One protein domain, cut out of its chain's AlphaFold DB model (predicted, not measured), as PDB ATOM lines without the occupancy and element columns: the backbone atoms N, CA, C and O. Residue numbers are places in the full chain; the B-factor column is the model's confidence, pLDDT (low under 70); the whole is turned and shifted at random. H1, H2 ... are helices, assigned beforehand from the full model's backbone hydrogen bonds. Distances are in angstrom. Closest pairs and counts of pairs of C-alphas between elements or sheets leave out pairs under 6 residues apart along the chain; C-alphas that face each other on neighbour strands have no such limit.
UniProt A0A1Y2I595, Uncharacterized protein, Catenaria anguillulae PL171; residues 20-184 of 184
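What this domain is: This is residues 20 to 184 of the 184 residues of an uncharacterized protein of Catenaria anguillulae PL171 (UniProt A0A1Y2I595). The long helix H1 and helix H2 cross near their middles as an X at the core of a compact, rounded body of helices. H3 and H10, side by side, pack on one side of this cross, H3 on H1 and H10 on H2; on the other side H6 packs on both H1 and H2, with H5 beyond it. The printed part has 165 residues with ten named helices, H1 to H10 in chain order, and no named strand; the class is all helix. The radius of gyration of the C-alphas is 15.1 A, and the spans are 44 by 36 by 34 A.

Where its parts are: H1, the longest helix, takes residues 21 to 42, 31.1 A from C-alpha 21 at (73.253, 125.421, 97.125) to C-alpha 42 at (89.659, 99.793, 103.581). H2 is residues 55 to 71, 24.5 A; H3 is residues 81 to 91, 14.8 A. H4 is residues 98 to 105, H5 residues 110 to 115, H6 residues 120 to 128 and H7 residues 138 to 146. H8 is residues 152 to 155 and H9 residues 160 to 163. H10, residues 168 to 183, is 23.0 A long and ends with C-alpha 183 at (60.194, 97.902, 103.315).

How they stand to each other: H1 and H2 are close but not clearly touching, with the closest C-alphas, of Phe 32 and Phe 62, 7.2 A apart, at a steep tilt of 67 degrees, opposite ways. With residues 21 to 30 alone H1 touches H3, closest at Ala 25 and Val 84, C-alphas 4.6 A apart. H3 touches H10 at a shallow tilt of 6 degrees, the same way, closest at the C-alphas of Glu 89 and Leu 174, 5.8 A. H6 is about perpendicular to H1, 85 degrees, and touches it closest at the C-alphas of Cys 31 and Leu 120, 4.8 A. H2 is the hub, touching H6, H7, H9 and H10; H7 and H9 only just, each with 3 pairs of C-alphas within 8 A. H5 touches H6, and H4 is close to H1 but not clearly touching. H8 is close to H2 but not clearly touching, with the C-alphas of Phe 56 and Glu 152 closest, 7.0 A. Every O i to N i+4 pair is within hydrogen-bond range in H1, H2, H4, H6, H7 and H10, against 6 of 7 in H3 and 0 of 2 in H5, where 2 of 3 O i to N i+3 pairs are; H8 and H9 are too short for an O i to N i+4 pair.

The domain as a whole: The C-alphas farthest apart, of Thr 115 and Ser 153, are 45.5 A apart. The printed part has no cut; the link from H1 to H2 is long. The model's pLDDT is under 70 at residues 107 to 117, 132 to 138 and 184.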
ATOM      1  N   SER A  20      76.398 125.909  93.384       91.25
ATOM      2  CA  SER A  20      75.052 126.286  93.829       91.25
ATOM      3  C   SER A  20      74.694 125.563  95.134       91.25
ATOM      4  O   SER A  20      75.276 124.528  95.456       91.25
ATOM      5  N   SER A  21      73.691 126.056  95.869       91.94
ATOM      6  CA  SER A  21      73.253 125.421  97.125       91.94
ATOM      7  C   SER A  21      72.855 123.948  96.929       91.94
ATOM      8  O   SER A  21      73.229 123.094  97.729       91.94
ATOM      9  N   ALA A  22      72.187 123.620  95.815       93.50
ATOM     10  CA  ALA A  22      71.812 122.245  95.479       93.50
ATOM     11  C   ALA A  22      73.025 121.347  95.185       93.50
ATOM     12  O   ALA A  22      73.068 120.212  95.654       93.50
ATOM     13  N   GLN A  23      74.021 121.857  94.453       93.69
ATOM     14  CA  GLN A  23      75.261 121.123  94.179       93.69
ATOM     15  C   GLN A  23      76.101 120.939  95.446       93.69
ATOM     16  O   GLN A  23      76.675 119.876  95.647       93.69
ATOM     17  N   ALA A  24      76.164 121.952  96.312       94.19
ATOM     18  CA  ALA A  24      76.878 121.862  97.580       94.19
ATOM     19  C   ALA A  24      76.214 120.853  98.532       94.19
ATOM     20  O   ALA A  24      76.911 120.074  99.174       94.19
ATOM     21  N   ALA A  25      74.879 120.828  98.589       96.69
ATOM     22  CA  ALA A  25      74.124 119.850  99.367       96.69
ATOM     23  C   ALA A  25      74.346 118.419  98.875       96.69
ATOM     24  O   ALA A  25      74.597 117.525  99.676       96.69
ATOM     25  N   GLU A  26      74.300 118.212  97.562       96.06
ATOM     26  CA  GLU A  26      74.569 116.910  96.960       96.06
ATOM     27  C   GLU A  26      76.009 116.447  97.213       96.06
ATOM     28  O   GLU A  26      76.215 115.338  97.696       96.06
ATOM     29  N   TRP A  27      76.991 117.328  96.998       95.19
ATOM     30  CA  TRP A  27      78.394 117.060  97.316       95.19
ATOM     31  C   TRP A  27      78.578 116.677  98.789       95.19
ATOM     32  O   TRP A  27      79.276 115.718  99.097       95.19
ATOM     33  N   PHE A  28      77.936 117.400  99.710       96.44
ATOM     34  CA  PHE A  28      78.018 117.134 101.147       96.44
ATOM     35  C   PHE A  28      77.471 115.750 101.525       96.44
ATOM     36  O   PHE A  28      78.078 115.050 102.335       96.44
ATOM     37  N   VAL A  29      76.354 115.336 100.922       97.69
ATOM     38  CA  VAL A  29      75.782 113.994 101.120       97.69
ATOM     39  C   VAL A  29      76.689 112.919 100.513       97.69
ATOM     40  O   VAL A  29      76.938 111.897 101.149       97.69
ATOM     41  N   ASP A  30      77.249 113.160  99.328       96.44
ATOM     42  CA  ASP A  30      78.178 112.226  98.684       96.44
ATOM     43  C   ASP A  30      79.499 112.086  99.464       96.44
ATOM     44  O   ASP A  30      80.065 110.997  99.499       96.44
ATOM     45  N   CYS A  31      79.965 113.130 100.166       95.00
ATOM     46  CA  CYS A  31      81.099 113.025 101.096       95.00
ATOM     47  C   CYS A  31      80.831 111.997 102.199       95.00
ATOM     48  O   CYS A  31      81.713 111.208 102.538       95.00
ATOM     49  N   PHE A  32      79.623 112.015 102.770       95.81
ATOM     50  CA  PHE A  32      79.220 111.043 103.780       95.81
ATOM     51  C   PHE A  32      79.177 109.633 103.189       95.81
ATOM     52  O   PHE A  32      79.840 108.741 103.715       95.81
ATOM     53  N   ARG A  33      78.470 109.447 102.067       95.81
ATOM     54  CA  ARG A  33      78.313 108.135 101.414       95.81
ATOM     55  C   ARG A  33      79.661 107.533 101.005       95.81
ATOM     56  O   ARG A  33      79.915 106.372 101.305       95.81
ATOM     57  N   MET A  34      80.562 108.342 100.440       92.62
ATOM     58  CA  MET A  34      81.924 107.914 100.109       92.62
ATOM     59  C   MET A  34      82.713 107.475 101.340       92.62
ATOM     60  O   MET A  34      83.487 106.529 101.265       92.62
ATOM     61  N   ARG A  35      82.537 108.144 102.485       91.31
ATOM     62  CA  ARG A  35      83.235 107.743 103.707       91.31
ATOM     63  C   ARG A  35      82.719 106.415 104.260       91.31
ATOM     64  O   ARG A  35      83.514 105.664 104.814       91.31
ATOM     65  N   MET A  36      81.423 106.133 104.111       92.56
ATOM     66  CA  MET A  36      80.866 104.823 104.468       92.56
ATOM     67  C   MET A  36      81.469 103.725 103.588       92.56
ATOM     68  O   MET A  36      81.848 102.670 104.091       92.56
ATOM     69  N   ASP A  37      81.608 104.001 102.289       91.50
ATOM     70  CA  ASP A  37      82.244 103.081 101.349       91.50
ATOM     71  C   ASP A  37      83.729 102.856 101.663       91.50
ATOM     72  O   ASP A  37      84.181 101.720 101.779       91.50
ATOM     73  N   ASP A  38      84.480 103.930 101.906       88.56
ATOM     74  CA  ASP A  38      85.893 103.850 102.277       88.56
ATOM     75  C   ASP A  38      86.117 103.001 103.534       88.56
ATOM     76  O   ASP A  38      87.051 102.200 103.577       88.56
ATOM     77  N   ASP A  39      85.265 103.146 104.550       87.12
ATOM     78  CA  ASP A  39      85.357 102.339 105.768       87.12
ATOM     79  C   ASP A  39      85.058 100.858 105.505       87.12
ATOM     80  O   ASP A  39      85.753  99.971 106.003       87.12
ATOM     81  N   GLN A  40      84.069 100.574 104.655       87.81
ATOM     82  CA  GLN A  40      83.753  99.210 104.248       87.81
ATOM     83  C   GLN A  40      84.913  98.564 103.479       87.81
ATOM     84  O   GLN A  40      85.265  97.414 103.751       87.81
ATOM     85  N   VAL A  41      85.505  99.281 102.521       86.94
ATOM     86  CA  VAL A  41      86.512  98.730 101.605       86.94
ATOM     87  C   VAL A  41      87.902  98.685 102.244       86.94
ATOM     88  O   VAL A  41      88.645  97.736 101.999       86.94
ATOM     89  N   TRP A  42      88.291  99.687 103.040       82.12
ATOM     90  CA  TRP A  42      89.659  99.793 103.581       82.12
ATOM     91  C   TRP A  42      89.778  99.343 105.035       82.12
ATOM     92  O   TRP A  42      90.842  98.858 105.421       82.12
ATOM     93  N   CYS A  43      88.709  99.463 105.820       80.12
ATOM     94  CA  CYS A  43      88.706  99.140 107.247       80.12
ATOM     95  C   CYS A  43      87.809  97.937 107.581       80.12
ATOM     96  O   CYS A  43      87.756  97.518 108.732       80.12
ATOM     97  N   GLY A  44      87.110  97.352 106.600       80.69
ATOM     98  CA  GLY A  44      86.229  96.205 106.827       80.69
ATOM     99  C   GLY A  44      85.034  96.524 107.729       80.69
ATOM    100  O   GLY A  44      84.621  95.652 108.492       80.69
ATOM    101  N   ALA A  45      84.497  97.748 107.644       83.25
ATOM    102  CA  ALA A  45      83.406  98.259 108.484       83.25
ATOM    103  C   ALA A  45      83.770  98.435 109.974       83.25
ATOM    104  O   ALA A  45      82.919  98.281 110.853       83.25
ATOM    105  N   GLU A  46      85.040  98.732 110.287       78.62
ATOM    106  CA  GLU A  46      85.487  98.945 111.672       78.62
ATOM    107  C   GLU A  46      84.831 100.174 112.324       78.62
ATOM    108  O   GLU A  46      84.611 100.198 113.539       78.62
ATOM    109  N   HIS A  47      84.544 101.221 111.547       75.44
ATOM    110  CA  HIS A  47      84.032 102.481 112.084       75.44
ATOM    111  C   HIS A  47      82.547 102.703 111.783       75.44
ATOM    112  O   HIS A  47      81.882 103.400 112.552       75.44
ATOM    113  N   HIS A  48      82.029 102.095 110.713       79.88
ATOM    114  CA  HIS A  48      80.679 102.303 110.205       79.88
ATOM    115  C   HIS A  48      80.032 100.977 109.788       79.88
ATOM    116  O   HIS A  48      80.426 100.348 108.810       79.88
ATOM    117  N   GLY A  49      78.948 100.586 110.461       79.50
ATOM    118  CA  GLY A  49      78.143  99.409 110.095       79.50
ATOM    119  C   GLY A  49      77.169  99.666 108.938       79.50
ATOM    120  O   GLY A  49      76.133  99.009 108.841       79.50
ATOM    121  N   TYR A  50      77.454 100.664 108.098       86.88
ATOM    122  CA  TYR A  50      76.464 101.381 107.297       86.88
ATOM    123  C   TYR A  50      75.629 100.490 106.371       86.88
ATOM    124  O   TYR A  50      74.402 100.592 106.334       86.88
ATOM    125  N   TYR A  51      76.269  99.580 105.637       85.62
ATOM    126  CA  TYR A  51      75.588  98.753 104.638       85.62
ATOM    127  C   TYR A  51      74.593  97.758 105.249       85.62
ATOM    128  O   TYR A  51      73.564  97.472 104.638       85.62
ATOM    129  N   PHE A  52      74.830  97.319 106.485       87.50
ATOM    130  CA  PHE A  52      73.970  96.374 107.208       87.50
ATOM    131  C   PHE A  52      73.057  97.052 108.239       87.50
ATOM    132  O   PHE A  52      72.202  96.403 108.837       87.50
ATOM    133  N   ALA A  53      73.226  98.358 108.436       90.81
ATOM    134  CA  ALA A  53      72.482  99.155 109.395       90.81
ATOM    135  C   ALA A  53      71.007  99.330 108.995       90.81
ATOM    136  O   ALA A  53      70.667  99.479 107.817       90.81
ATOM    137  N   SER A  54      70.128  99.408 109.990       94.19
ATOM    138  CA  SER A  54      68.736  99.834 109.820       94.19
ATOM    139  C   SER A  54      68.638 101.281 109.313       94.19
ATOM    140  O   SER A  54      69.576 102.072 109.432       94.19
ATOM    141  N   ALA A  55      67.467 101.677 108.799       95.19
ATOM    142  CA  ALA A  55      67.198 103.067 108.416       95.19
ATOM    143  C   ALA A  55      67.484 104.060 109.561       95.19
ATOM    144  O   ALA A  55      68.015 105.148 109.333       95.19
ATOM    145  N   PHE A  56      67.175 103.666 110.801       95.62
ATOM    146  CA  PHE A  56      67.453 104.471 111.989       95.62
ATOM    147  C   PHE A  56      68.953 104.668 112.218       95.62
ATOM    148  O   PHE A  56      69.400 105.797 112.417       95.62
ATOM    149  N   GLU A  57      69.735 103.594 112.163       94.25
ATOM    150  CA  GLU A  57      71.183 103.649 112.373       94.25
ATOM    151  C   GLU A  57      71.884 104.459 111.275       94.25
ATOM    152  O   GLU A  57      72.690 105.331 111.596       94.25
ATOM    153  N   LYS A  58      71.499 104.275 110.002       95.44
ATOM    154  CA  LYS A  58      72.004 105.080 108.875       95.44
ATOM    155  C   LYS A  58      71.718 106.575 109.065       95.44
ATOM    156  O   LYS A  58      72.616 107.407 108.935       95.44
ATOM    157  N   MET A  59      70.477 106.925 109.419       96.81
ATOM    158  CA  MET A  59      70.085 108.312 109.700       96.81
ATOM    159  C   MET A  59      70.877 108.890 110.876       96.81
ATOM    160  O   MET A  59      71.363 110.018 110.800       96.81
ATOM    161  N   ARG A  60      71.041 108.114 111.953       95.81
ATOM    162  CA  ARG A  60      71.793 108.515 113.146       95.81
ATOM    163  C   ARG A  60      73.258 108.799 112.821       95.81
ATOM    164  O   ARG A  60      73.789 109.798 113.299       95.81
ATOM    165  N   GLU A  61      73.916 107.960 112.027       94.31
ATOM    166  CA  GLU A  61      75.300 108.215 111.610       94.31
ATOM    167  C   GLU A  61      75.418 109.493 110.779       94.31
ATOM    168  O   GLU A  61      76.305 110.314 111.020       94.31
ATOM    169  N   PHE A  62      74.471 109.730 109.872       97.12
ATOM    170  CA  PHE A  62      74.446 110.971 109.108       97.12
ATOM    171  C   PHE A  62      74.172 112.205 109.977       97.12
ATOM    172  O   PHE A  62      74.779 113.255 109.772       97.12
ATOM    173  N   LEU A  63      73.327 112.088 111.006       97.38
ATOM    174  CA  LEU A  63      73.130 113.145 112.001       97.38
ATOM    175  C   LEU A  63      74.440 113.507 112.704       97.38
ATOM    176  O   LEU A  63      74.733 114.692 112.883       97.38
ATOM    177  N   ILE A  64      75.233 112.504 113.081       94.88
ATOM    178  CA  ILE A  64      76.540 112.694 113.718       94.88
ATOM    179  C   ILE A  64      77.502 113.383 112.749       94.88
ATOM    180  O   ILE A  64      78.126 114.371 113.128       94.88
ATOM    181  N   PHE A  65      77.553 112.940 111.490       95.38
ATOM    182  CA  PHE A  65      78.345 113.582 110.438       95.38
ATOM    183  C   PHE A  65      77.994 115.067 110.266       95.38
ATOM    184  O   PHE A  65      78.876 115.925 110.304       95.38
ATOM    185  N   CYS A  66      76.704 115.401 110.157       97.12
ATOM    186  CA  CYS A  66      76.240 116.787 110.038       97.12
ATOM    187  C   CYS A  66      76.640 117.638 111.250       97.12
ATOM    188  O   CYS A  66      77.049 118.788 111.101       97.12
ATOM    189  N   ASN A  67      76.537 117.077 112.453       95.44
ATOM    190  CA  ASN A  67      76.918 117.754 113.686       95.44
ATOM    191  C   ASN A  67      78.434 118.000 113.761       95.44
ATOM    192  O   ASN A  67      78.846 119.122 114.049       95.44
ATOM    193  N   LEU A  68      79.250 117.000 113.428       93.00
ATOM    194  CA  LEU A  68      80.705 117.145 113.361       93.00
ATOM    195  C   LEU A  68      81.127 118.188 112.320       93.00
ATOM    196  O   LEU A  68      82.043 118.969 112.566       93.00
ATOM    197  N   ALA A  69      80.419 118.273 111.191       94.31
ATOM    198  CA  ALA A  69      80.686 119.293 110.182       94.31
ATOM    199  C   ALA A  69      80.466 120.713 110.731       94.31
ATOM    200  O   ALA A  69      81.219 121.627 110.390       94.31
ATOM    201  N   VAL A  70      79.453 120.898 111.586       94.62
ATOM    202  CA  VAL A  70      79.223 122.166 112.293       94.62
ATOM    203  C   VAL A  70      80.325 122.421 113.319       94.62
ATOM    204  O   VAL A  70      80.873 123.519 113.336       94.62
ATOM    205  N   ASP A  71      80.674 121.424 114.138       91.31
ATOM    206  CA  ASP A  71      81.720 121.549 115.166       91.31
ATOM    207  C   ASP A  71      83.080 121.935 114.574       91.31
ATOM    208  O   ASP A  71      83.786 122.774 115.131       91.31
ATOM    209  N   ASN A  72      83.413 121.373 113.412       90.31
ATOM    210  CA  ASN A  72      84.678 121.619 112.726       90.31
ATOM    211  C   ASN A  72      84.636 122.830 111.777       90.31
ATOM    212  O   ASN A  72      85.641 123.155 111.153       90.31
ATOM    213  N   GLY A  73      83.503 123.537 111.666       91.62
ATOM    214  CA  GLY A  73      83.393 124.728 110.813       91.62
ATOM    215  C   GLY A  73      83.521 124.428 109.313       91.62
ATOM    216  O   GLY A  73      83.980 125.273 108.546       91.62
ATOM    217  N   VAL A  74      83.130 123.222 108.893       93.00
ATOM    218  CA  VAL A  74      83.187 122.756 107.496       93.00
ATOM    219  C   VAL A  74      81.938 123.166 106.713       93.00
ATOM    220  O   VAL A  74      81.942 123.159 105.480       93.00
ATOM    221  N   VAL A  75      80.858 123.510 107.420       93.81
ATOM    222  CA  VAL A  75      79.573 123.902 106.833       93.81
ATOM    223  C   VAL A  75      79.655 125.341 106.306       93.81
ATOM    224  O   VAL A  75      79.784 126.270 107.105       93.81
ATOM    225  N   PRO A  76      79.527 125.559 104.985       90.62
ATOM    226  CA  PRO A  76      79.481 126.898 104.417       90.62
ATOM    227  C   PRO A  76      78.195 127.609 104.833       90.62
ATOM    228  O   PRO A  76      77.126 127.002 104.892       90.62
ATOM    229  N   SER A  77      78.261 128.930 104.999       87.19
ATOM    230  CA  SER A  77      77.088 129.761 105.325       87.19
ATOM    231  C   SER A  77      75.968 129.710 104.275       87.19
ATOM    232  O   SER A  77      74.816 130.010 104.580       87.19
ATOM    233  N   THR A  78      76.289 129.322 103.040       85.69
ATOM    234  CA  THR A  78      75.343 129.185 101.923       85.69
ATOM    235  C   THR A  78      74.660 127.815 101.859       85.69
ATOM    236  O   THR A  78      73.770 127.608 101.023       85.69
ATOM    237  N   LEU A  79      75.066 126.862 102.705       93.44
ATOM    238  CA  LEU A  79      74.504 125.519 102.722       93.44
ATOM    239  C   LEU A  79      73.203 125.501 103.533       93.44
ATOM    240  O   LEU A  79      73.190 125.770 104.732       93.44
ATOM    241  N   SER A  80      72.100 125.159 102.871       95.38
ATOM    242  CA  SER A  80      70.802 125.015 103.528       95.38
ATOM    243  C   SER A  80      70.586 123.576 103.980       95.38
ATOM    244  O   SER A  80      70.568 122.661 103.154       95.38
ATOM    245  N   TRP A  81      70.338 123.380 105.276       97.25
ATOM    246  CA  TRP A  81      69.991 122.065 105.823       97.25
ATOM    247  C   TRP A  81      68.726 121.475 105.205       97.25
ATOM    248  O   TRP A  81      68.631 120.262 105.073       97.25
ATOM    249  N   ASP A  82      67.783 122.306 104.764       96.56
ATOM    250  CA  ASP A  82      66.564 121.826 104.106       96.56
ATOM    251  C   ASP A  82      66.897 121.157 102.769       96.56
ATOM    252  O   ASP A  82      66.352 120.106 102.435       96.56
ATOM    253  N   VAL A  83      67.848 121.734 102.032       97.31
ATOM    254  CA  VAL A  83      68.324 121.188 100.757       97.31
ATOM    255  C   VAL A  83      69.193 119.951 100.995       97.31
ATOM    256  O   VAL A  83      69.055 118.971 100.270       97.31
ATOM    257  N   VAL A  84      70.037 119.960 102.034       98.19
ATOM    258  CA  VAL A  84      70.850 118.796 102.434       98.19
ATOM    259  C   VAL A  84      69.966 117.613 102.799       98.19
ATOM    260  O   VAL A  84      70.163 116.531 102.263       98.19
ATOM    261  N   LEU A  85      68.974 117.804 103.669       98.19
ATOM    262  CA  LEU A  85      68.095 116.719 104.108       98.19
ATOM    263  C   LEU A  85      67.207 116.216 102.972       98.19
ATOM    264  O   LEU A  85      66.959 115.016 102.894       98.19
ATOM    265  N   LYS A  86      66.795 117.099 102.053       96.69
ATOM    266  CA  LYS A  86      66.083 116.668 100.851       96.69
ATOM    267  C   LYS A  86      66.971 115.820  99.936       96.69
ATOM    268  O   LYS A  86      66.519 114.796  99.449       96.69
ATOM    269  N   LYS A  87      68.235 116.206  99.741       97.31
ATOM    270  CA  LYS A  87      69.207 115.396  98.990       97.31
ATOM    271  C   LYS A  87      69.543 114.085  99.694       97.31
ATOM    272  O   LYS A  87      69.716 113.072  99.027       97.31
ATOM    273  N   ALA A  88      69.617 114.090 101.021       97.62
ATOM    274  CA  ALA A  88      69.853 112.886 101.803       97.62
ATOM    275  C   ALA A  88      68.714 111.879 101.624       97.62
ATOM    276  O   ALA A  88      69.001 110.710 101.420       97.62
ATOM    277  N   GLU A  89      67.454 112.326 101.617       95.88
ATOM    278  CA  GLU A  89      66.292 111.464 101.346       95.88
ATOM    279  C   GLU A  89      66.465 110.642 100.059       95.88
ATOM    280  O   GLU A  89      66.205 109.443 100.067       95.88
ATOM    281  N   ASP A  90      66.973 111.270  98.995       94.50
ATOM    282  CA  ASP A  90      67.110 110.646  97.675       94.50
ATOM    283  C   ASP A  90      68.384 109.792  97.522       94.50
ATOM    284  O   ASP A  90      68.462 108.958  96.625       94.50
ATOM    285  N   LEU A  91      69.419 110.027  98.335       95.81
ATOM    286  CA  LEU A  91      70.765 109.492  98.079       95.81
ATOM    287  C   LEU A  91      71.284 108.571  99.176       95.81
ATOM    288  O   LEU A  91      72.043 107.651  98.887       95.81
ATOM    289  N   ILE A  92      70.922 108.824 100.435       94.44
ATOM    290  CA  ILE A  92      71.613 108.248 101.590       94.44
ATOM    291  C   ILE A  92      71.543 106.720 101.589       94.44
ATOM    292  O   ILE A  92      72.535 106.061 101.867       94.44
ATOM    293  N   LEU A  93      70.416 106.129 101.194       92.81
ATOM    294  CA  LEU A  93      70.240 104.676 101.201       92.81
ATOM    295  C   LEU A  93      71.092 103.929 100.169       92.81
ATOM    296  O   LEU A  93      71.245 102.715 100.288       92.81
ATOM    297  N   TYR A  94      71.658 104.631  99.190       91.38
ATOM    298  CA  TYR A  94      72.412 104.026  98.104       91.38
ATOM    299  C   TYR A  94      73.917 104.116  98.359       91.38
ATOM    300  O   TYR A  94      74.432 105.170  98.754       91.38
ATOM    301  N   ALA A  95      74.629 103.026  98.061       90.56
ATOM    302  CA  ALA A  95      76.090 102.998  98.020       90.56
ATOM    303  C   ALA A  95      76.634 104.120  97.121       90.56
ATOM    304  O   ALA A  95      75.940 104.575  96.207       90.56
ATOM    305  N   PHE A  96      77.838 104.606  97.414       93.31
ATOM    306  CA  PHE A  96      78.519 105.587  96.571       93.31
ATOM    307  C   PHE A  96      80.003 105.272  96.524       93.31
ATOM    308  O   PHE A  96      80.783 105.712  97.372       93.31
ATOM    309  N   GLU A  97      80.360 104.474  95.532       89.94
ATOM    310  CA  GLU A  97      81.710 103.990  95.337       89.94
ATOM    311  C   GLU A  97      82.593 105.062  94.689       89.94
ATOM    312  O   GLU A  97      82.157 106.085  94.144       89.94
ATOM    313  N   LYS A  98      83.901 104.806  94.693       86.81
ATOM    314  CA  LYS A  98      84.862 105.658  93.985       86.81
ATOM    315  C   LYS A  98      84.546 105.786  92.486       86.81
ATOM    316  O   LYS A  98      84.766 106.855  91.919       86.81
ATOM    317  N   SER A  99      84.076 104.715  91.851       88.25
ATOM    318  CA  SER A  99      83.652 104.686  90.443       88.25
ATOM    319  C   SER A  99      82.499 105.659  90.187       88.25
ATOM    320  O   SER A  99      82.604 106.477  89.274       88.25
ATOM    321  N   ASP A 100      81.474 105.660  91.044       90.19
ATOM    322  CA  ASP A 100      80.337 106.586  90.954       90.19
ATOM    323  C   ASP A 100      80.801 108.044  91.023       90.19
ATOM    324  O   ASP A 100      80.358 108.903  90.261       90.19
ATOM    325  N   ALA A 101      81.753 108.339  91.912       88.69
ATOM    326  CA  ALA A 101      82.323 109.676  92.025       88.69
ATOM    327  C   ALA A 101      83.129 110.093  90.790       88.69
ATOM    328  O   ALA A 101      83.085 111.261  90.393       88.69
ATOM    329  N   GLN A 102      83.860 109.159  90.179       86.25
ATOM    330  CA  GLN A 102      84.586 109.409  88.935       86.25
ATOM    331  C   GLN A 102      83.630 109.667  87.771       86.25
ATOM    332  O   GLN A 102      83.864 110.604  87.011       86.25
ATOM    333  N   GLU A 103      82.550 108.897  87.656       88.25
ATOM    334  CA  GLU A 103      81.520 109.108  86.638       88.25
ATOM    335  C   GLU A 103      80.812 110.455  86.835       88.25
ATOM    336  O   GLU A 103      80.702 111.254  85.905       88.25
ATOM    337  N   LYS A 104      80.395 110.748  88.069       89.56
ATOM    338  CA  LYS A 104      79.591 111.927  88.397       89.56
ATOM    339  C   LYS A 104      80.371 113.241  88.351       89.56
ATOM    340  O   LYS A 104      79.831 114.262  87.927       89.56
ATOM    341  N   TYR A 105      81.627 113.237  88.798       86.38
ATOM    342  CA  TYR A 105      82.430 114.457  88.960       86.38
ATOM    343  C   TYR A 105      83.678 114.506  88.064       86.38
ATOM    344  O   TYR A 105      84.416 115.491  88.094       86.38
ATOM    345  N   GLY A 106      83.929 113.475  87.252       74.06
ATOM    346  CA  GLY A 106      85.008 113.413  86.255       74.06
ATOM    347  C   GLY A 106      86.417 113.171  86.815       74.06
ATOM    348  O   GLY A 106      87.316 112.782  86.067       74.06
ATOM    349  N   GLN A 107      86.639 113.397  88.113       65.06
ATOM    350  CA  GLN A 107      87.895 113.156  88.828       65.06
ATOM    351  C   GLN A 107      87.590 112.946  90.321       65.06
ATOM    352  O   GLN A 107      86.960 113.794  90.949       65.06
ATOM    353  N   GLU A 108      88.112 111.879  90.924       60.75
ATOM    354  CA  GLU A 108      88.186 111.752  92.382       60.75
ATOM    355  C   GLU A 108      89.629 111.416  92.773       60.75
ATOM    356  O   GLU A 108      90.215 110.431  92.316       60.75
ATOM    357  N   ASN A 109      90.230 112.306  93.565       61.66
ATOM    358  CA  ASN A 109      91.578 112.158  94.093       61.66
ATOM    359  C   ASN A 109      91.717 112.998  95.372       61.66
ATOM    360  O   ASN A 109      91.506 114.209  95.330       61.66
ATOM    361  N   VAL A 110      92.116 112.389  96.493       56.09
ATOM    362  CA  VAL A 110      92.407 113.081  97.772       56.09
ATOM    363  C   VAL A 110      93.370 114.257  97.584       56.09
ATOM    364  O   VAL A 110      93.181 115.318  98.177       56.09
ATOM    365  N   PHE A 111      94.369 114.109  96.708       57.16
ATOM    366  CA  PHE A 111      95.371 115.140  96.439       57.16
ATOM    367  C   PHE A 111      94.844 116.290  95.566       57.16
ATOM    368  O   PHE A 111      95.500 117.326  95.493       57.16
ATOM    369  N   ALA A 112      93.659 116.164  94.952       60.97
ATOM    370  CA  ALA A 112      93.060 117.251  94.173       60.97
ATOM    371  C   ALA A 112      92.841 118.506  95.028       60.97
ATOM    372  O   ALA A 112      92.981 119.614  94.525       60.97
ATOM    373  N   ALA A 113      92.576 118.351  96.331       60.75
ATOM    374  CA  ALA A 113      92.456 119.482  97.251       60.75
ATOM    375  C   ALA A 113      93.760 120.299  97.376       60.75
ATOM    376  O   ALA A 113      93.716 121.515  97.538       60.75
ATOM    377  N   LEU A 114      94.927 119.653  97.251       55.28
ATOM    378  CA  LEU A 114      96.237 120.305  97.385       55.28
ATOM    379  C   LEU A 114      96.630 121.114  96.145       55.28
ATOM    380  O   LEU A 114      97.423 122.044  96.253       55.28
ATOM    381  N   THR A 115      96.067 120.793  94.981       54.94
ATOM    382  CA  THR A 115      96.264 121.550  93.736       54.94
ATOM    383  C   THR A 115      95.138 122.557  93.472       54.94
ATOM    384  O   THR A 115      95.045 123.105  92.376       54.94
ATOM    385  N   GLY A 116      94.289 122.830  94.474       59.50
ATOM    386  CA  GLY A 116      93.181 123.789  94.384       59.50
ATOM    387  C   GLY A 116      91.880 123.224  93.801       59.50
ATOM    388  O   GLY A 116      90.934 123.981  93.579       59.50
ATOM    389  N   GLY A 117      91.819 121.915  93.551       69.44
ATOM    390  CA  GLY A 117      90.607 121.182  93.199       69.44
ATOM    391  C   GLY A 117      89.760 120.795  94.417       69.44
ATOM    392  O   GLY A 117      90.016 121.199  95.550       69.44
ATOM    393  N   ARG A 118      88.720 119.992  94.179       82.81
ATOM    394  CA  ARG A 118      87.755 119.553  95.197       82.81
ATOM    395  C   ARG A 118      87.826 118.032  95.332       82.81
ATOM    396  O   ARG A 118      87.873 117.337  94.325       82.81
ATOM    397  N   SER A 119      87.841 117.516  96.559       88.31
ATOM    398  CA  SER A 119      87.866 116.073  96.836       88.31
ATOM    399  C   SER A 119      86.832 115.724  97.897       88.31
ATOM    400  O   SER A 119      86.792 116.356  98.956       88.31
ATOM    401  N   LEU A 120      86.000 114.722  97.606       89.69
ATOM    402  CA  LEU A 120      84.993 114.208  98.532       89.69
ATOM    403  C   LEU A 120      85.660 113.648  99.792       89.69
ATOM    404  O   LEU A 120      85.320 114.062 100.897       89.69
ATOM    405  N   ARG A 121      86.700 112.821  99.631       88.31
ATOM    406  CA  ARG A 121      87.488 112.289 100.752       88.31
ATOM    407  C   ARG A 121      88.134 113.384 101.590       88.31
ATOM    408  O   ARG A 121      88.006 113.355 102.808       88.31
ATOM    409  N   ALA A 122      88.775 114.375 100.964       86.06
ATOM    410  CA  ALA A 122      89.374 115.482 101.716       86.06
ATOM    411  C   ALA A 122      88.310 116.277 102.496       86.06
ATOM    412  O   ALA A 122      88.531 116.639 103.647       86.06
ATOM    413  N   SER A 123      87.135 116.491 101.898       89.88
ATOM    414  CA  SER A 123      86.012 117.171 102.554       89.88
ATOM    415  C   SER A 123      85.474 116.353 103.737       89.88
ATOM    416  O   SER A 123      85.284 116.895 104.822       89.88
ATOM    417  N   ALA A 124      85.290 115.039 103.566       90.12
ATOM    418  CA  ALA A 124      84.863 114.135 104.632       90.12
ATOM    419  C   ALA A 124      85.898 114.052 105.767       90.12
ATOM    420  O   ALA A 124      85.525 114.037 106.937       90.12
ATOM    421  N   MET A 125      87.194 114.058 105.443       88.38
ATOM    422  CA  MET A 125      88.269 114.125 106.438       88.38
ATOM    423  C   MET A 125      88.203 115.408 107.266       88.38
ATOM    424  O   MET A 125      88.395 115.339 108.476       88.38
ATOM    425  N   SER A 126      87.892 116.556 106.656       88.50
ATOM    426  CA  SER A 126      87.670 117.801 107.403       88.50
ATOM    427  C   SER A 126      86.458 117.700 108.331       88.50
ATOM    428  O   SER A 126      86.517 118.178 109.458       88.50
ATOM    429  N   VAL A 127      85.374 117.042 107.896       91.25
ATOM    430  CA  VAL A 127      84.192 116.822 108.751       91.25
ATOM    431  C   VAL A 127      84.532 115.945 109.947       91.25
ATOM    432  O   VAL A 127      84.175 116.285 111.068       91.25
ATOM    433  N   TYR A 128      85.228 114.835 109.731       86.31
ATOM    434  CA  TYR A 128      85.546 113.893 110.797       86.31
ATOM    435  C   TYR A 128      86.729 114.330 111.670       86.31
ATOM    436  O   TYR A 128      86.836 113.896 112.813       86.31
ATOM    437  N   GLY A 129      87.620 115.176 111.151       84.44
ATOM    438  CA  GLY A 129      88.877 115.550 111.801       84.44
ATOM    439  C   GLY A 129      89.976 114.483 111.693       84.44
ATOM    440  O   GLY A 129      91.046 114.653 112.277       84.44
ATOM    441  N   PHE A 130      89.746 113.391 110.948       81.25
ATOM    442  CA  PHE A 130      90.716 112.310 110.758       81.25
ATOM    443  C   PHE A 130      90.640 111.635 109.381       81.25
ATOM    444  O   PHE A 130      89.603 111.598 108.710       81.25
ATOM    445  N   GLY A 131      91.784 111.084 108.963       77.81
ATOM    446  CA  GLY A 131      91.909 110.262 107.759       77.81
ATOM    447  C   GLY A 131      91.203 108.912 107.883       77.81
ATOM    448  O   GLY A 131      90.632 108.589 108.916       77.81
ATOM    449  N   ILE A 132      91.250 108.096 106.833       69.75
ATOM    450  CA  ILE A 132      90.683 106.734 106.885       69.75
ATOM    451  C   ILE A 132      91.554 105.805 107.754       69.75
ATOM    452  O   ILE A 132      91.027 104.958 108.454       69.75
ATOM    453  N   ASN A 133      92.867 106.060 107.847       67.19
ATOM    454  CA  ASN A 133      93.827 105.224 108.594       67.19
ATOM    455  C   ASN A 133      94.238 105.802 109.973       67.19
ATOM    456  O   ASN A 133      95.325 105.514 110.471       67.19
ATOM    457  N   GLY A 134      93.453 106.715 110.555       59.28
ATOM    458  CA  GLY A 134      93.887 107.595 111.651       59.28
ATOM    459  C   GLY A 134      93.631 107.099 113.081       59.28
ATOM    460  O   GLY A 134      93.009 107.828 113.843       59.28
ATOM    461  N   GLU A 135      94.100 105.922 113.493       55.84
ATOM    462  CA  GLU A 135      94.066 105.446 114.898       55.84
ATOM    463  C   GLU A 135      95.230 106.094 115.690       55.84
ATOM    464  O   GLU A 135      96.335 105.553 115.720       55.84
ATOM    465  N   PRO A 136      95.085 107.329 116.214       54.88
ATOM    466  CA  PRO A 136      94.261 107.563 117.409       54.88
ATOM    467  C   PRO A 136      93.150 108.609 117.230       54.88
ATOM    468  O   PRO A 136      92.322 108.802 118.120       54.88
ATOM    469  N   GLN A 137      93.133 109.312 116.104       62.34
ATOM    470  CA  GLN A 137      92.197 110.391 115.787       62.34
ATOM    471  C   GLN A 137      90.752 109.874 115.605       62.34
ATOM    472  O   GLN A 137      89.807 110.593 115.926       62.34
ATOM    473  N   SER A 138      90.575 108.598 115.237       69.12
ATOM    474  CA  SER A 138      89.289 107.879 115.264       69.12
ATOM    475  C   SER A 138      88.641 107.852 116.658       69.12
ATOM    476  O   SER A 138      87.419 107.772 116.763       69.12
ATOM    477  N   THR A 139      89.417 107.978 117.746       72.81
ATOM    478  CA  THR A 139      88.894 107.957 119.126       72.81
ATOM    479  C   THR A 139      87.906 109.093 119.379       72.81
ATOM    480  O   THR A 139      86.896 108.894 120.051       72.81
ATOM    481  N   GLN A 140      88.153 110.284 118.824       70.38
ATOM    482  CA  GLN A 140      87.224 111.411 118.965       70.38
ATOM    483  C   GLN A 140      85.882 111.108 118.301       70.38
ATOM    484  O   GLN A 140      84.832 111.388 118.877       70.38
ATOM    485  N   PHE A 141      85.912 110.462 117.137       77.50
ATOM    486  CA  PHE A 141      84.711 109.999 116.460       77.50
ATOM    487  C   PHE A 141      84.015 108.859 117.207       77.50
ATOM    488  O   PHE A 141      82.808 108.937 117.414       77.50
ATOM    489  N   LYS A 142      84.750 107.856 117.700       79.81
ATOM    490  CA  LYS A 142      84.197 106.780 118.542       79.81
ATOM    491  C   LYS A 142      83.515 107.360 119.797       79.81
ATOM    492  O   LYS A 142      82.409 106.951 120.145       79.81
ATOM    493  N   ASN A 143      84.101 108.390 120.414       81.19
ATOM    494  CA  ASN A 143      83.492 109.123 121.530       81.19
ATOM    495  C   ASN A 143      82.248 109.917 121.104       81.19
ATOM    496  O   ASN A 143      81.241 109.903 121.811       81.19
ATOM    497  N   ALA A 144      82.284 110.588 119.948       78.81
ATOM    498  CA  ALA A 144      81.113 111.262 119.396       78.81
ATOM    499  C   ALA A 144      79.979 110.258 119.145       78.81
ATOM    500  O   ALA A 144      78.863 110.492 119.590       78.81
ATOM    501  N   MET A 145      80.269 109.098 118.550       82.56
ATOM    502  CA  MET A 145      79.315 108.004 118.367       82.56
ATOM    503  C   MET A 145      78.732 107.522 119.697       82.56
ATOM    504  O   MET A 145      77.520 107.356 119.789       82.56
ATOM    505  N   ALA A 146      79.544 107.348 120.741       86.00
ATOM    506  CA  ALA A 146      79.063 106.928 122.060       86.00
ATOM    507  C   ALA A 146      78.117 107.956 122.715       86.00
ATOM    508  O   ALA A 146      77.217 107.581 123.465       86.00
ATOM    509  N   ASN A 147      78.280 109.244 122.403       88.94
ATOM    510  CA  ASN A 147      77.455 110.319 122.956       88.94
ATOM    511  C   ASN A 147      76.062 110.430 122.319       88.94
ATOM    512  O   ASN A 147      75.230 111.173 122.838       88.94
ATOM    513  N   TYR A 148      75.793 109.741 121.208       92.62
ATOM    514  CA  TYR A 148      74.484 109.755 120.554       92.62
ATOM    515  C   TYR A 148      73.707 108.491 120.926       92.62
ATOM    516  O   TYR A 148      74.192 107.388 120.661       92.62
ATOM    517  N   PRO A 149      72.484 108.601 121.473       93.62
ATOM    518  CA  PRO A 149      71.672 107.435 121.797       93.62
ATOM    519  C   PRO A 149      71.489 106.494 120.600       93.62
ATOM    520  O   PRO A 149      71.241 106.941 119.481       93.62
ATOM    521  N   ASN A 150      71.583 105.188 120.842       92.31
ATOM    522  CA  ASN A 150      71.314 104.126 119.864       92.31
ATOM    523  C   ASN A 150      69.861 103.613 119.924       92.31
ATOM    524  O   ASN A 150      69.523 102.618 119.294       92.31
ATOM    525  N   VAL A 151      69.000 104.294 120.681       94.88
ATOM    526  CA  VAL A 151      67.565 104.015 120.773       94.88
ATOM    527  C   VAL A 151      66.815 105.201 120.180       94.88
ATOM    528  O   VAL A 151      66.984 106.327 120.652       94.88
ATOM    529  N   GLU A 152      65.970 104.945 119.180       94.62
ATOM    530  CA  GLU A 152      65.240 105.969 118.416       94.62
ATOM    531  C   GLU A 152      64.486 106.948 119.318       94.62
ATOM    532  O   GLU A 152      64.715 108.156 119.267       94.62
ATOM    533  N   SER A 153      63.663 106.430 120.228       94.19
ATOM    534  CA  SER A 153      62.872 107.260 121.143       94.19
ATOM    535  C   SER A 153      63.726 108.107 122.089       94.19
ATOM    536  O   SER A 153      63.299 109.188 122.490       94.19
ATOM    537  N   THR A 154      64.929 107.650 122.446       95.31
ATOM    538  CA  THR A 154      65.868 108.410 123.280       95.31
ATOM    539  C   THR A 154      66.562 109.495 122.464       95.31
ATOM    540  O   THR A 154      66.673 110.625 122.936       95.31
ATOM    541  N   LEU A 155      66.984 109.191 121.231       95.81
ATOM    542  CA  LEU A 155      67.619 110.163 120.339       95.81
ATOM    543  C   LEU A 155      66.677 111.343 120.062       95.81
ATOM    544  O   LEU A 155      67.051 112.493 120.285       95.81
ATOM    545  N   PHE A 156      65.426 111.060 119.682       95.25
ATOM    546  CA  PHE A 156      64.407 112.072 119.378       95.25
ATOM    547  C   PHE A 156      63.845 112.806 120.609       95.25
ATOM    548  O   PHE A 156      63.087 113.760 120.468       95.25
ATOM    549  N   ARG A 157      64.245 112.459 121.838       94.00
ATOM    550  CA  ARG A 157      63.967 113.309 123.015       94.00
ATOM    551  C   ARG A 157      64.954 114.466 123.141       94.00
ATOM    552  O   ARG A 157      64.617 115.504 123.713       94.00
ATOM    553  N   THR A 158      66.151 114.327 122.580       92.88
ATOM    554  CA  THR A 158      67.233 115.301 122.744       92.88
ATOM    555  C   THR A 158      67.262 116.283 121.576       92.88
ATOM    556  O   THR A 158      68.051 116.166 120.641       92.88
ATOM    557  N   LYS A 159      66.415 117.321 121.651       92.81
ATOM    558  CA  LYS A 159      66.294 118.379 120.621       92.81
ATOM    559  C   LYS A 159      67.620 119.037 120.222       92.81
ATOM    560  O   LYS A 159      67.756 119.483 119.083       92.81
ATOM    561  N   ALA A 160      68.591 119.074 121.134       93.69
ATOM    562  CA  ALA A 160      69.896 119.686 120.908       93.69
ATOM    563  C   ALA A 160      70.661 119.077 119.719       93.69
ATOM    564  O   ALA A 160      71.282 119.827 118.972       93.69
ATOM    565  N   TYR A 161      70.558 117.761 119.482       94.75
ATOM    566  CA  TYR A 161      71.261 117.113 118.365       94.75
ATOM    567  C   TYR A 161      70.767 117.574 116.992       94.75
ATOM    568  O   TYR A 161      71.514 117.534 116.019       94.75
ATOM    569  N   PHE A 162      69.519 118.034 116.906       97.81
ATOM    570  CA  PHE A 162      68.874 118.386 115.643       97.81
ATOM    571  C   PHE A 162      68.835 119.893 115.394       97.81
ATOM    572  O   PHE A 162      68.802 120.329 114.244       97.81
ATOM    573  N   GLY A 163      68.818 120.703 116.459       96.44
ATOM    574  CA  GLY A 163      68.533 122.140 116.379       96.44
ATOM    575  C   GLY A 163      69.465 122.912 115.444       96.44
ATOM    576  O   GLY A 163      69.011 123.791 114.715       96.44
ATOM    577  N   ARG A 164      70.748 122.546 115.407       94.50
ATOM    578  CA  ARG A 164      71.761 123.203 114.563       94.50
ATOM    579  C   ARG A 164      71.910 122.612 113.156       94.50
ATOM    580  O   ARG A 164      72.660 123.155 112.353       94.50
ATOM    581  N   VAL A 165      71.185 121.534 112.858       96.94
ATOM    582  CA  VAL A 165      71.234 120.795 111.583       96.94
ATOM    583  C   VAL A 165      69.829 120.602 110.999       96.94
ATOM    584  O   VAL A 165      69.433 119.508 110.615       96.94
ATOM    585  N   GLY A 166      69.030 121.671 110.966       96.25
ATOM    586  CA  GLY A 166      67.730 121.699 110.275       96.25
ATOM    587  C   GLY A 166      66.490 121.445 111.143       96.25
ATOM    588  O   GLY A 166      65.377 121.721 110.684       96.25
ATOM    589  N   GLY A 167      66.665 121.018 112.397       97.69
ATOM    590  CA  GLY A 167      65.585 120.814 113.368       97.69
ATOM    591  C   GLY A 167      64.918 119.436 113.289       97.69
ATOM    592  O   GLY A 167      64.860 118.812 112.233       97.69
ATOM    593  N   MET A 168      64.412 118.969 114.434       97.25
ATOM    594  CA  MET A 168      63.944 117.593 114.669       97.25
ATOM    595  C   MET A 168      62.931 117.085 113.637       97.25
ATOM    596  O   MET A 168      63.140 116.019 113.067       97.25
ATOM    597  N   ASP A 169      61.898 117.871 113.336       97.12
ATOM    598  CA  ASP A 169      60.798 117.474 112.449       97.12
ATOM    599  C   ASP A 169      61.277 117.027 111.057       97.12
ATOM    600  O   ASP A 169      60.660 116.185 110.405       97.12
ATOM    601  N   LYS A 170      62.386 117.595 110.562       97.44
ATOM    602  CA  LYS A 170      62.945 117.219 109.254       97.44
ATOM    603  C   LYS A 170      63.654 115.873 109.305       97.44
ATOM    604  O   LYS A 170      63.571 115.108 108.349       97.44
ATOM    605  N   TRP A 171      64.293 115.562 110.426       98.12
ATOM    606  CA  TRP A 171      64.937 114.273 110.653       98.12
ATOM    607  C   TRP A 171      63.922 113.156 110.883       98.12
ATOM    608  O   TRP A 171      64.123 112.051 110.389       98.12
ATOM    609  N   GLU A 172      62.802 113.445 111.549       97.44
ATOM    610  CA  GLU A 172      61.679 112.504 111.647       97.44
ATOM    611  C   GLU A 172      61.113 112.171 110.261       97.44
ATOM    612  O   GLU A 172      60.905 111.003 109.935       97.44
ATOM    613  N   LYS A 173      60.928 113.189 109.406       97.50
ATOM    614  CA  LYS A 173      60.491 112.999 108.013       97.50
ATOM    615  C   LYS A 173      61.485 112.173 107.200       97.50
ATOM    616  O   LYS A 173      61.055 111.252 106.507       97.50
ATOM    617  N   LEU A 174      62.780 112.476 107.311       97.50
ATOM    618  CA  LEU A 174      63.842 111.716 106.650       97.50
ATOM    619  C   LEU A 174      63.820 110.250 107.098       97.50
ATOM    620  O   LEU A 174      63.766 109.360 106.256       97.50
ATOM    621  N   LEU A 175      63.776 109.985 108.407       97.62
ATOM    622  CA  LEU A 175      63.718 108.620 108.930       97.62
ATOM    623  C   LEU A 175      62.478 107.869 108.433       97.62
ATOM    624  O   LEU A 175      62.576 106.710 108.035       97.62
ATOM    625  N   ALA A 176      61.313 108.519 108.435       97.25
ATOM    626  CA  ALA A 176      60.086 107.916 107.931       97.25
ATOM    627  C   ALA A 176      60.181 107.580 106.433       97.25
ATOM    628  O   ALA A 176      59.686 106.537 106.019       97.25
ATOM    629  N   ALA A 177      60.811 108.440 105.624       96.69
ATOM    630  CA  ALA A 177      61.067 108.163 104.211       96.69
ATOM    631  C   ALA A 177      62.030 106.987 104.022       96.69
ATOM    632  O   ALA A 177      61.735 106.081 103.249       96.69
ATOM    633  N   MET A 178      63.116 106.954 104.798       96.00
ATOM    634  CA  MET A 178      64.093 105.871 104.741       96.00
ATOM    635  C   MET A 178      63.483 104.518 105.124       96.00
ATOM    636  O   MET A 178      63.757 103.533 104.453       96.00
ATOM    637  N   LYS A 179      62.632 104.468 106.160       96.19
ATOM    638  CA  LYS A 179      61.931 103.237 106.569       96.19
ATOM    639  C   LYS A 179      61.050 102.688 105.446       96.19
ATOM    640  O   LYS A 179      61.176 101.516 105.111       96.19
ATOM    641  N   ARG A 180      60.240 103.546 104.811       95.44
ATOM    642  CA  ARG A 180      59.383 103.145 103.679       95.44
ATOM    643  C   ARG A 180      60.195 102.558 102.525       95.44
ATOM    644  O   ARG A 180      59.867 101.487 102.045       95.44
ATOM    645  N   ALA A 181      61.288 103.216 102.146       92.25
ATOM    646  CA  ALA A 181      62.149 102.762 101.054       92.25
ATOM    647  C   ALA A 181      62.896 101.442 101.342       92.25
ATOM    648  O   ALA A 181      63.430 100.840 100.420       92.25
ATOM    649  N   THR A 182      62.973 101.002 102.604       86.69
ATOM    650  CA  THR A 182      63.591  99.717 102.990       86.69
ATOM    651  C   THR A 182      62.586  98.580 103.192       86.69
ATOM    652  O   THR A 182      63.001  97.447 103.422       86.69
ATOM    653  N   GLU A 183      61.285  98.880 103.170       80.75
ATOM    654  CA  GLU A 183      60.194  97.902 103.315       80.75
ATOM    655  C   GLU A 183      59.636  97.430 101.955       80.75
ATOM    656  O   GLU A 183      58.887  96.452 101.918       80.75
ATOM    657  N   GLU A 184      60.003  98.113 100.865       54.84
ATOM    658  CA  GLU A 184      59.694  97.778  99.463       54.84
ATOM    659  C   GLU A 184      60.732  96.820  98.856       54.84
ATOM    660  O   GLU A 184      60.308  95.904  98.112       54.84
TER     661      GLU A 184